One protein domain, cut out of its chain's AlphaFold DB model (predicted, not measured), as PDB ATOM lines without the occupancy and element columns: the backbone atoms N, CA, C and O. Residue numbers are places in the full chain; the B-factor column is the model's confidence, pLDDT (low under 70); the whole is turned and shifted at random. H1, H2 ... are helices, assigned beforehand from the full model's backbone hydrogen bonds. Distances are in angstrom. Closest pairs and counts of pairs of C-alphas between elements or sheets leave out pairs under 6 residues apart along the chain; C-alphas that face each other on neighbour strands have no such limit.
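Overview. This is residues 12 to 81 of the 83 residues of an uncharacterized protein of Tissierella pigra (UniProt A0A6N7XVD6). Two helices, H2 and H1, make a narrow V: they meet near their first residues and spread toward their last ones, and residues 71 to 81, of which 71 to 79 belong to the longer helix H2, stick out. A long link, residues 42 to 56, runs back from the end of H1 to the beginning of H2, and a stretch with no named element, residues 12 to 25, folds back on itself before H1. The printed part has 70 residues with two named helices, H1 then H2 along the chain, and no named strand; the class is all helix. The whole is loose and flat, with a radius of gyration of the C-alphas of 13.8 A and spans of 44 by 28 by 15 A.

Along the chain. H2, residues 57 to 79, is the longest helix and measures 33.1 A from C-alpha 57 at (21.305, 23.268, 28.334) to C-alpha 79 at (29.835, 54.855, 33.094). H1, residues 26 to 41, measures 23.3 A and begins with C-alpha 26 at (25.747, 24.504, 16.887).

Arrangement. H2 touches H1 with residues 57 to 64 alone. Their closest C-alphas, those of Gln 28 and Val 60, are 5.9 A apart. The two helices run the same way at a steep tilt of 37 degrees, only just steep. Every O i to N i+4 pair of H2 is within hydrogen-bond range, and 11 of 12 are in H1.

Size, cuts and confidence. The two C-alphas farthest apart, those of Thr 53 and Cys 81, are 45.0 A apart. Residues 71 to 81, of which 71 to 79 belong to H2, stand free; the body without them spans 38 by 26 by 15 A. The link from H1 to H2 is long, with 15 residues, and the printed part has no cut. The mean pLDDT of the printed part is 75.2, and residues 12 to 13 and 66 to 81 are under 70.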
ATOM      1  N   LEU A  12      35.127  37.848  23.441       63.72
ATOM      2  CA  LEU A  12      33.935  37.006  23.355       63.72
ATOM      3  C   LEU A  12      34.072  36.057  22.166       63.72
ATOM      4  O   LEU A  12      33.423  36.197  21.136       63.72
ATOM      5  N   LYS A  13      34.969  35.081  22.319       69.50
ATOM      6  CA  LYS A  13      35.084  33.955  21.393       69.50
ATOM      7  C   LYS A  13      34.233  32.807  21.912       69.50
ATOM      8  O   LYS A  13      34.457  32.326  23.020       69.50
ATOM      9  N   TYR A  14      33.280  32.360  21.100       74.12
ATOM     10  CA  TYR A  14      32.560  31.114  21.329       74.12
ATOM     11  C   TYR A  14      33.295  29.996  20.578       74.12
ATOM     12  O   TYR A  14      33.160  29.914  19.354       74.12
ATOM     13  N   PRO A  15      34.127  29.173  21.246       76.69
ATOM     14  CA  PRO A  15      34.848  28.108  20.560       76.69
ATOM     15  C   PRO A  15      33.826  27.121  20.001       76.69
ATOM     16  O   PRO A  15      33.054  26.549  20.764       76.69
ATOM     17  N   LYS A  16      33.781  26.946  18.680       82.50
ATOM     18  CA  LYS A  16      32.897  25.975  18.030       82.50
ATOM     19  C   LYS A  16      33.498  24.578  18.160       82.50
ATOM     20  O   LYS A  16      34.698  24.405  17.959       82.50
ATOM     21  N   ALA A  17      32.667  23.598  18.503       84.56
ATOM     22  CA  ALA A  17      33.071  22.201  18.501       84.56
ATOM     23  C   ALA A  17      33.436  21.761  17.078       84.56
ATOM     24  O   ALA A  17      32.677  21.998  16.136       84.56
ATOM     25  N   ASP A  18      34.577  21.098  16.952       82.62
ATOM     26  CA  ASP A  18      35.044  20.465  15.722       82.62
ATOM     27  C   ASP A  18      35.617  19.080  16.057       82.62
ATOM     28  O   ASP A  18      35.900  18.789  17.221       82.62
ATOM     29  N   ASN A  19      35.836  18.231  15.053       77.44
ATOM     30  CA  ASN A  19      36.350  16.868  15.241       77.44
ATOM     31  C   ASN A  19      37.685  16.827  16.010       77.44
ATOM     32  O   ASN A  19      37.982  15.837  16.673       77.44
ATOM     33  N   LYS A  20      38.479  17.906  15.946       80.88
ATOM     34  CA  LYS A  20      39.754  18.045  16.668       80.88
ATOM     35  C   LYS A  20      39.671  18.898  17.936       80.88
ATOM     36  O   LYS A  20      40.518  18.751  18.812       80.88
ATOM     37  N   ASN A  21      38.685  19.790  18.046       80.94
ATOM     38  CA  ASN A  21      38.644  20.815  19.089       80.94
ATOM     39  C   ASN A  21      37.362  20.721  19.916       80.94
ATOM     40  O   ASN A  21      36.249  20.799  19.396       80.94
ATOM     41  N   LYS A  22      37.521  20.628  21.239       79.94
ATOM     42  CA  LYS A  22      36.389  20.709  22.168       79.94
ATOM     43  C   LYS A  22      35.835  22.136  22.166       79.94
ATOM     44  O   LYS A  22      36.577  23.096  22.352       79.94
ATOM     45  N   GLY A  23      34.525  22.264  21.987       85.62
ATOM     46  CA  GLY A  23      33.837  23.549  21.943       85.62
ATOM     47  C   GLY A  23      32.325  23.399  22.086       85.62
ATOM     48  O   GLY A  23      31.819  22.335  22.443       85.62
ATOM     49  N   LEU A  24      31.610  24.480  21.803       85.50
ATOM     50  CA  LEU A  24      30.158  24.571  21.814       85.50
ATOM     51  C   LEU A  24      29.572  23.974  20.534       85.50
ATOM     52  O   LEU A  24      30.042  24.239  19.423       85.50
ATOM     53  N   ARG A  25      28.511  23.187  20.696       87.50
ATOM     54  CA  ARG A  25      27.729  22.644  19.580       87.50
ATOM     55  C   ARG A  25      26.928  23.750  18.899       87.50
ATOM     56  O   ARG A  25      26.602  24.763  19.515       87.50
ATOM     57  N   ASN A  26      26.537  23.527  17.646       86.81
ATOM     58  CA  ASN A  26      25.747  24.504  16.887       86.81
ATOM     59  C   ASN A  26      24.436  24.876  17.595       86.81
ATOM     60  O   ASN A  26      24.095  26.054  17.651       86.81
ATOM     61  N   ALA A  27      23.744  23.903  18.200       86.75
ATOM     62  CA  ALA A  27      22.522  24.167  18.958       86.75
ATOM     63  C   ALA A  27      22.784  25.109  20.148       86.75
ATOM     64  O   ALA A  27      22.035  26.058  20.373       86.75
ATOM     65  N   GLN A  28      23.888  24.898  20.872       87.69
ATOM     66  CA  GLN A  28      24.288  25.732  22.009       87.69
ATOM     67  C   GLN A  28      24.655  27.152  21.568       87.69
ATOM     68  O   GLN A  28      24.237  28.121  22.197       87.69
ATOM     69  N   LEU A  29      25.388  27.287  20.459       87.50
ATOM     70  CA  LEU A  29      25.740  28.585  19.874       87.50
ATOM     71  C   LEU A  29      24.500  29.377  19.441       87.50
ATOM     72  O   LEU A  29      24.423  30.580  19.706       87.50
ATOM     73  N   GLY A  30      23.534  28.707  18.806       86.62
ATOM     74  CA  GLY A  30      22.267  29.315  18.396       86.62
ATOM     75  C   GLY A  30      21.426  29.770  19.590       86.62
ATOM     76  O   GLY A  30      20.897  30.885  19.583       86.62
ATOM     77  N   ALA A  31      21.367  28.956  20.647       88.62
ATOM     78  CA  ALA A  31      20.665  29.298  21.881       88.62
ATOM     79  C   ALA A  31      21.287  30.522  22.575       88.62
ATOM     80  O   ALA A  31      20.570  31.463  22.914       88.62
ATOM     81  N   ILE A  32      22.619  30.557  22.715       86.69
ATOM     82  CA  ILE A  32      23.335  31.697  23.309       86.69
ATOM     83  C   ILE A  32      23.059  32.981  22.519       86.69
ATOM     84  O   ILE A  32      22.731  34.000  23.126       86.69
ATOM     85  N   HIS A  33      23.146  32.943  21.185       86.62
ATOM     86  CA  HIS A  33      22.875  34.123  20.356       86.62
ATOM     87  C   HIS A  33      21.436  34.616  20.495       86.62
ATOM     88  O   HIS A  33      21.219  35.813  20.685       86.62
ATOM     89  N   SER A  34      20.463  33.706  20.438       88.25
ATOM     90  CA  SER A  34      19.042  34.058  20.519       88.25
ATOM     91  C   SER A  34      18.715  34.720  21.859       88.25
ATOM     92  O   SER A  34      18.116  35.794  21.899       88.25
ATOM     93  N   ILE A  35      19.190  34.130  22.958       86.81
ATOM     94  CA  ILE A  35      18.948  34.648  24.307       86.81
ATOM     95  C   ILE A  35      19.712  35.960  24.543       86.81
ATOM     96  O   ILE A  35      19.153  36.919  25.074       86.81
ATOM     97  N   SER A  36      20.971  36.048  24.102       82.81
ATOM     98  CA  SER A  36      21.773  37.273  24.223       82.81
ATOM     99  C   SER A  36      21.161  38.438  23.441       82.81
ATOM    100  O   SER A  36      21.177  39.576  23.912       82.81
ATOM    101  N   SER A  37      20.611  38.175  22.252       84.31
ATOM    102  CA  SER A  37      19.917  39.191  21.458       84.31
ATOM    103  C   SER A  37      18.637  39.656  22.157       84.31
ATOM    104  O   SER A  37      18.425  40.860  22.302       84.31
ATOM    105  N   PHE A  38      17.843  38.724  22.695       86.56
ATOM    106  CA  PHE A  38      16.633  39.050  23.450       86.56
ATOM    107  C   PHE A  38      16.918  39.948  24.666       86.56
ATOM    108  O   PHE A  38      16.265  40.980  24.830       86.56
ATOM    109  N   PHE A  39      17.923  39.610  25.480       83.56
ATOM    110  CA  PHE A  39      18.283  40.383  26.677       83.56
ATOM    111  C   PHE A  39      18.941  41.731  26.378       83.56
ATOM    112  O   PHE A  39      18.879  42.637  27.210       83.56
ATOM    113  N   THR A  40      19.531  41.894  25.189       81.19
ATOM    114  CA  THR A  40      20.048  43.196  24.738       81.19
ATOM    115  C   THR A  40      18.915  44.223  24.643       81.19
ATOM    116  O   THR A  40      19.105  45.382  25.003       81.19
ATOM    117  N   LEU A  41      17.727  43.787  24.209       81.94
ATOM    118  CA  LEU A  41      16.535  44.630  24.087       81.94
ATOM    119  C   LEU A  41      15.664  44.607  25.354       81.94
ATOM    120  O   LEU A  41      15.058  45.615  25.705       81.94
ATOM    121  N   ASN A  42      15.602  43.473  26.055       82.06
ATOM    122  CA  ASN A  42      14.680  43.241  27.167       82.06
ATOM    123  C   ASN A  42      15.418  42.775  28.433       82.06
ATOM    124  O   ASN A  42      15.361  41.603  28.799       82.06
ATOM    125  N   LYS A  43      16.077  43.700  29.140       77.31
ATOM    126  CA  LYS A  43      16.952  43.387  30.291       77.31
ATOM    127  C   LYS A  43      16.274  42.678  31.473       77.31
ATOM    128  O   LYS A  43      16.946  41.964  32.202       77.31
ATOM    129  N   PHE A  44      14.969  42.875  31.668       80.56
ATOM    130  CA  PHE A  44      14.242  42.401  32.858       80.56
ATOM    131  C   PHE A  44      13.121  41.403  32.548       80.56
ATOM    132  O   PHE A  44      12.343  41.060  33.435       80.56
ATOM    133  N   LYS A  45      12.997  40.947  31.296       84.50
ATOM    134  CA  LYS A  45      11.943  40.002  30.907       84.50
ATOM    135  C   LYS A  45      12.461  38.571  30.918       84.50
ATOM    136  O   LYS A  45      13.598  38.313  30.535       84.50
ATOM    137  N   ALA A  46      11.598  37.639  31.309       85.44
ATOM    138  CA  ALA A  46      11.886  36.219  31.189       85.44
ATOM    139  C   ALA A  46      11.969  35.806  29.707       85.44
ATOM    140  O   ALA A  46      11.203  36.291  28.873       85.44
ATOM    141  N   SER A  47      12.887  34.889  29.401       83.19
ATOM    142  CA  SER A  47      13.062  34.282  28.079       83.19
ATOM    143  C   SER A  47      12.951  32.767  28.203       83.19
ATOM    144  O   SER A  47      13.456  32.189  29.164       83.19
ATOM    145  N   VAL A  48      12.345  32.120  27.209       86.56
ATOM    146  CA  VAL A  48      12.248  30.655  27.118       86.56
ATOM    147  C   VAL A  48      13.067  30.185  25.922       86.56
ATOM    148  O   VAL A  48      12.976  30.761  24.841       86.56
ATOM    149  N   VAL A  49      13.867  29.137  26.112       85.06
ATOM    150  CA  VAL A  49      14.573  28.450  25.028       85.06
ATOM    151  C   VAL A  49      14.216  26.973  25.064       85.06
ATOM    152  O   VAL A  49      14.229  26.352  26.126       85.06
ATOM    153  N   VAL A  50      13.895  26.410  23.903       86.81
ATOM    154  CA  VAL A  50      13.622  24.981  23.755       86.81
ATOM    155  C   VAL A  50      14.832  24.343  23.090       86.81
ATOM    156  O   VAL A  50      15.268  24.782  22.027       86.81
ATOM    157  N   MET A  51      15.389  23.316  23.727       83.94
ATOM    158  CA  MET A  51      16.472  22.508  23.171       83.94
ATOM    159  C   MET A  51      16.132  21.022  23.320       83.94
ATOM    160  O   MET A  51      15.522  20.645  24.324       83.94
ATOM    161  N   PRO A  52      16.534  20.169  22.362       81.44
ATOM    162  CA  PRO A  52      16.379  18.727  22.499       81.44
ATOM    163  C   PRO A  52      17.227  18.191  23.662       81.44
ATOM    164  O   PRO A  52      18.282  18.738  24.012       81.44
ATOM    165  N   THR A  53      16.766  17.105  24.281       81.06
ATOM    166  CA  THR A  53      17.488  16.434  25.366       81.06
ATOM    167  C   THR A  53      18.856  15.940  24.874       81.06
ATOM    168  O   THR A  53      19.016  15.524  23.731       81.06
ATOM    169  N   GLY A  54      19.885  16.044  25.722       79.38
ATOM    170  CA  GLY A  54      21.269  15.690  25.361       79.38
ATOM    171  C   GLY A  54      22.140  16.846  24.848       79.38
ATOM    172  O   GLY A  54      23.366  16.730  24.884       79.38
ATOM    173  N   GLU A  55      21.565  18.005  24.504       78.62
ATOM    174  CA  GLU A  55      22.325  19.199  24.066       78.62
ATOM    175  C   GLU A  55      22.917  20.041  25.217       78.62
ATOM    176  O   GLU A  55      23.520  21.092  25.000       78.62
ATOM    177  N   ARG A  56      22.817  19.546  26.459       82.19
ATOM    178  CA  ARG A  56      23.446  20.116  27.669       82.19
ATOM    179  C   ARG A  56      23.111  21.601  27.878       82.19
ATOM    180  O   ARG A  56      24.009  22.442  27.931       82.19
ATOM    181  N   VAL A  57      21.824  21.906  28.074       83.56
ATOM    182  CA  VAL A  57      21.305  23.268  28.334       83.56
ATOM    183  C   VAL A  57      22.041  24.000  29.470       83.56
ATOM    184  O   VAL A  57      22.218  25.211  29.410       83.56
ATOM    185  N   ILE A  58      22.576  23.262  30.448       82.06
ATOM    186  CA  ILE A  58      23.390  23.801  31.547       82.06
ATOM    187  C   ILE A  58      24.589  24.635  31.058       82.06
ATOM    188  O   ILE A  58      24.932  25.645  31.670       82.06
ATOM    189  N   ILE A  59      25.197  24.255  29.927       81.06
ATOM    190  CA  ILE A  59      26.336  24.971  29.338       81.06
ATOM    191  C   ILE A  59      25.875  26.330  28.798       81.06
ATOM    192  O   ILE A  59      26.535  27.339  29.027       81.06
ATOM    193  N   VAL A  60      24.711  26.371  28.142       80.94
ATOM    194  CA  VAL A  60      24.112  27.603  27.605       80.94
ATOM    195  C   VAL A  60      23.792  28.581  28.736       80.94
ATOM    196  O   VAL A  60      24.190  29.744  28.665       80.94
ATOM    197  N   THR A  61      23.155  28.105  29.808       79.62
ATOM    198  CA  THR A  61      22.824  28.931  30.980       79.62
ATOM    199  C   THR A  61      24.079  29.505  31.647       79.62
ATOM    200  O   THR A  61      24.133  30.699  31.940       79.62
ATOM    201  N   GLY A  62      25.126  28.692  31.829       78.94
ATOM    202  CA  GLY A  62      26.403  29.156  32.381       78.94
ATOM    203  C   GLY A  62      27.084  30.221  31.511       78.94
ATOM    204  O   GLY A  62      27.569  31.228  32.031       78.94
ATOM    205  N   CYS A  63      27.070  30.048  30.184       76.00
ATOM    206  CA  CYS A  63      27.614  31.035  29.247       76.00
ATOM    207  C   CYS A  63      26.877  32.379  29.313       76.00
ATOM    208  O   CYS A  63      27.525  33.423  29.240       76.00
ATOM    209  N   ILE A  64      25.551  32.367  29.476       76.31
ATOM    210  CA  ILE A  64      24.749  33.592  29.609       76.31
ATOM    211  C   ILE A  64      25.070  34.316  30.914       76.31
ATOM    212  O   ILE A  64      25.292  35.522  30.887       76.31
ATOM    213  N   ASN A  65      25.180  33.609  32.039       70.25
ATOM    214  CA  ASN A  65      25.531  34.241  33.316       70.25
ATOM    215  C   ASN A  65      26.926  34.883  33.273       70.25
ATOM    216  O   ASN A  65      27.106  36.014  33.724       70.25
ATOM    217  N   ALA A  66      27.900  34.207  32.653       68.50
ATOM    218  CA  ALA A  66      29.230  34.768  32.426       68.50
ATOM    219  C   ALA A  66      29.201  35.987  31.482       68.50
ATOM    220  O   ALA A  66      29.945  36.945  31.686       68.50
ATOM    221  N   LEU A  67      28.339  35.974  30.457       65.12
ATOM    222  CA  LEU A  67      28.114  37.112  29.562       65.12
ATOM    223  C   LEU A  67      27.489  38.297  30.295       65.12
ATOM    224  O   LEU A  67      28.003  39.401  30.170       65.12
ATOM    225  N   VAL A  68      26.426  38.087  31.070       61.69
ATOM    226  CA  VAL A  68      25.750  39.147  31.835       61.69
ATOM    227  C   VAL A  68      26.697  39.758  32.868       61.69
ATOM    228  O   VAL A  68      26.777  40.980  32.961       61.69
ATOM    229  N   SER A  69      27.476  38.937  33.579       55.88
ATOM    230  CA  SER A  69      28.508  39.406  34.514       55.88
ATOM    231  C   SER A  69      29.570  40.256  33.805       55.88
ATOM    232  O   SER A  69      29.826  41.384  34.225       55.88
ATOM    233  N   ARG A  70      30.098  39.794  32.663       54.94
ATOM    234  CA  ARG A  70      31.059  40.565  31.855       54.94
ATOM    235  C   ARG A  70      30.460  41.851  31.284       54.94
ATOM    236  O   ARG A  70      31.129  42.878  31.293       54.94
ATOM    237  N   VAL A  71      29.217  41.817  30.797       53.44
ATOM    238  CA  VAL A  71      28.525  43.000  30.266       53.44
ATOM    239  C   VAL A  71      28.307  44.019  31.378       53.44
ATOM    240  O   VAL A  71      28.608  45.187  31.158       53.44
ATOM    241  N   SER A  72      27.880  43.593  32.569       52.00
ATOM    242  CA  SER A  72      27.736  44.462  33.744       52.00
ATOM    243  C   SER A  72      29.060  45.137  34.117       52.00
ATOM    244  O   SER A  72      29.119  46.359  34.234       52.00
ATOM    245  N   GLU A  73      30.159  44.381  34.172       52.50
ATOM    246  CA  GLU A  73      31.497  44.934  34.426       52.50
ATOM    247  C   GLU A  73      31.947  45.929  33.343       52.50
ATOM    248  O   GLU A  73      32.520  46.975  33.658       52.50
ATOM    249  N   THR A  74      31.673  45.646  32.063       49.44
ATOM    250  CA  THR A  74      31.969  46.592  30.972       49.44
ATOM    251  C   THR A  74      31.055  47.820  30.978       49.44
ATOM    252  O   THR A  74      31.502  48.900  30.605       49.44
ATOM    253  N   PHE A  75      29.802  47.695  31.427       46.00
ATOM    254  CA  PHE A  75      28.868  48.818  31.533       46.00
ATOM    255  C   PHE A  75      29.230  49.742  32.701       46.00
ATOM    256  O   PHE A  75      29.189  50.958  32.536       46.00
ATOM    257  N   ILE A  76      29.664  49.194  33.842       47.66
ATOM    258  CA  ILE A  76      30.149  49.995  34.979       47.66
ATOM    259  C   ILE A  76      31.435  50.743  34.599       47.66
ATOM    260  O   ILE A  76      31.545  51.938  34.863       47.66
ATOM    261  N   LYS A  77      32.372  50.086  33.899       46.06
ATOM    262  CA  LYS A  77      33.601  50.739  33.410       46.06
ATOM    263  C   LYS A  77      33.359  51.829  32.364       46.06
ATOM    264  O   LYS A  77      34.158  52.748  32.267       46.06
ATOM    265  N   ASN A  78      32.278  51.747  31.592       47.75
ATOM    266  CA  ASN A  78      31.952  52.780  30.606       47.75
ATOM    267  C   ASN A  78      31.137  53.943  31.202       47.75
ATOM    268  O   ASN A  78      31.170  55.034  30.642       47.75
ATOM    269  N   ASN A  79      30.472  53.758  32.352       45.78
ATOM    270  CA  ASN A  79      29.835  54.855  33.094       45.78
ATOM    271  C   ASN A  79      30.829  55.681  33.927       45.78
ATOM    272  O   ASN A  79      30.532  56.832  34.220       45.78
ATOM    273  N   SER A  80      32.025  55.169  34.253       46.00
ATOM    274  CA  SER A  80      33.093  56.001  34.846       46.00
ATOM    275  C   SER A  80      33.725  56.990  33.856       46.00
ATOM    276  O   SER A  80      34.588  57.770  34.242       46.00
ATOM    277  N   CYS A  81      33.325  56.948  32.580       42.50
ATOM    278  CA  CYS A  81      33.748  57.888  31.539       42.50
ATOM    279  C   CYS A  81      32.647  58.885  31.142       42.50
ATOM    280  O   CYS A  81      32.854  59.660  30.211       42.50
TER     281      CYS A  81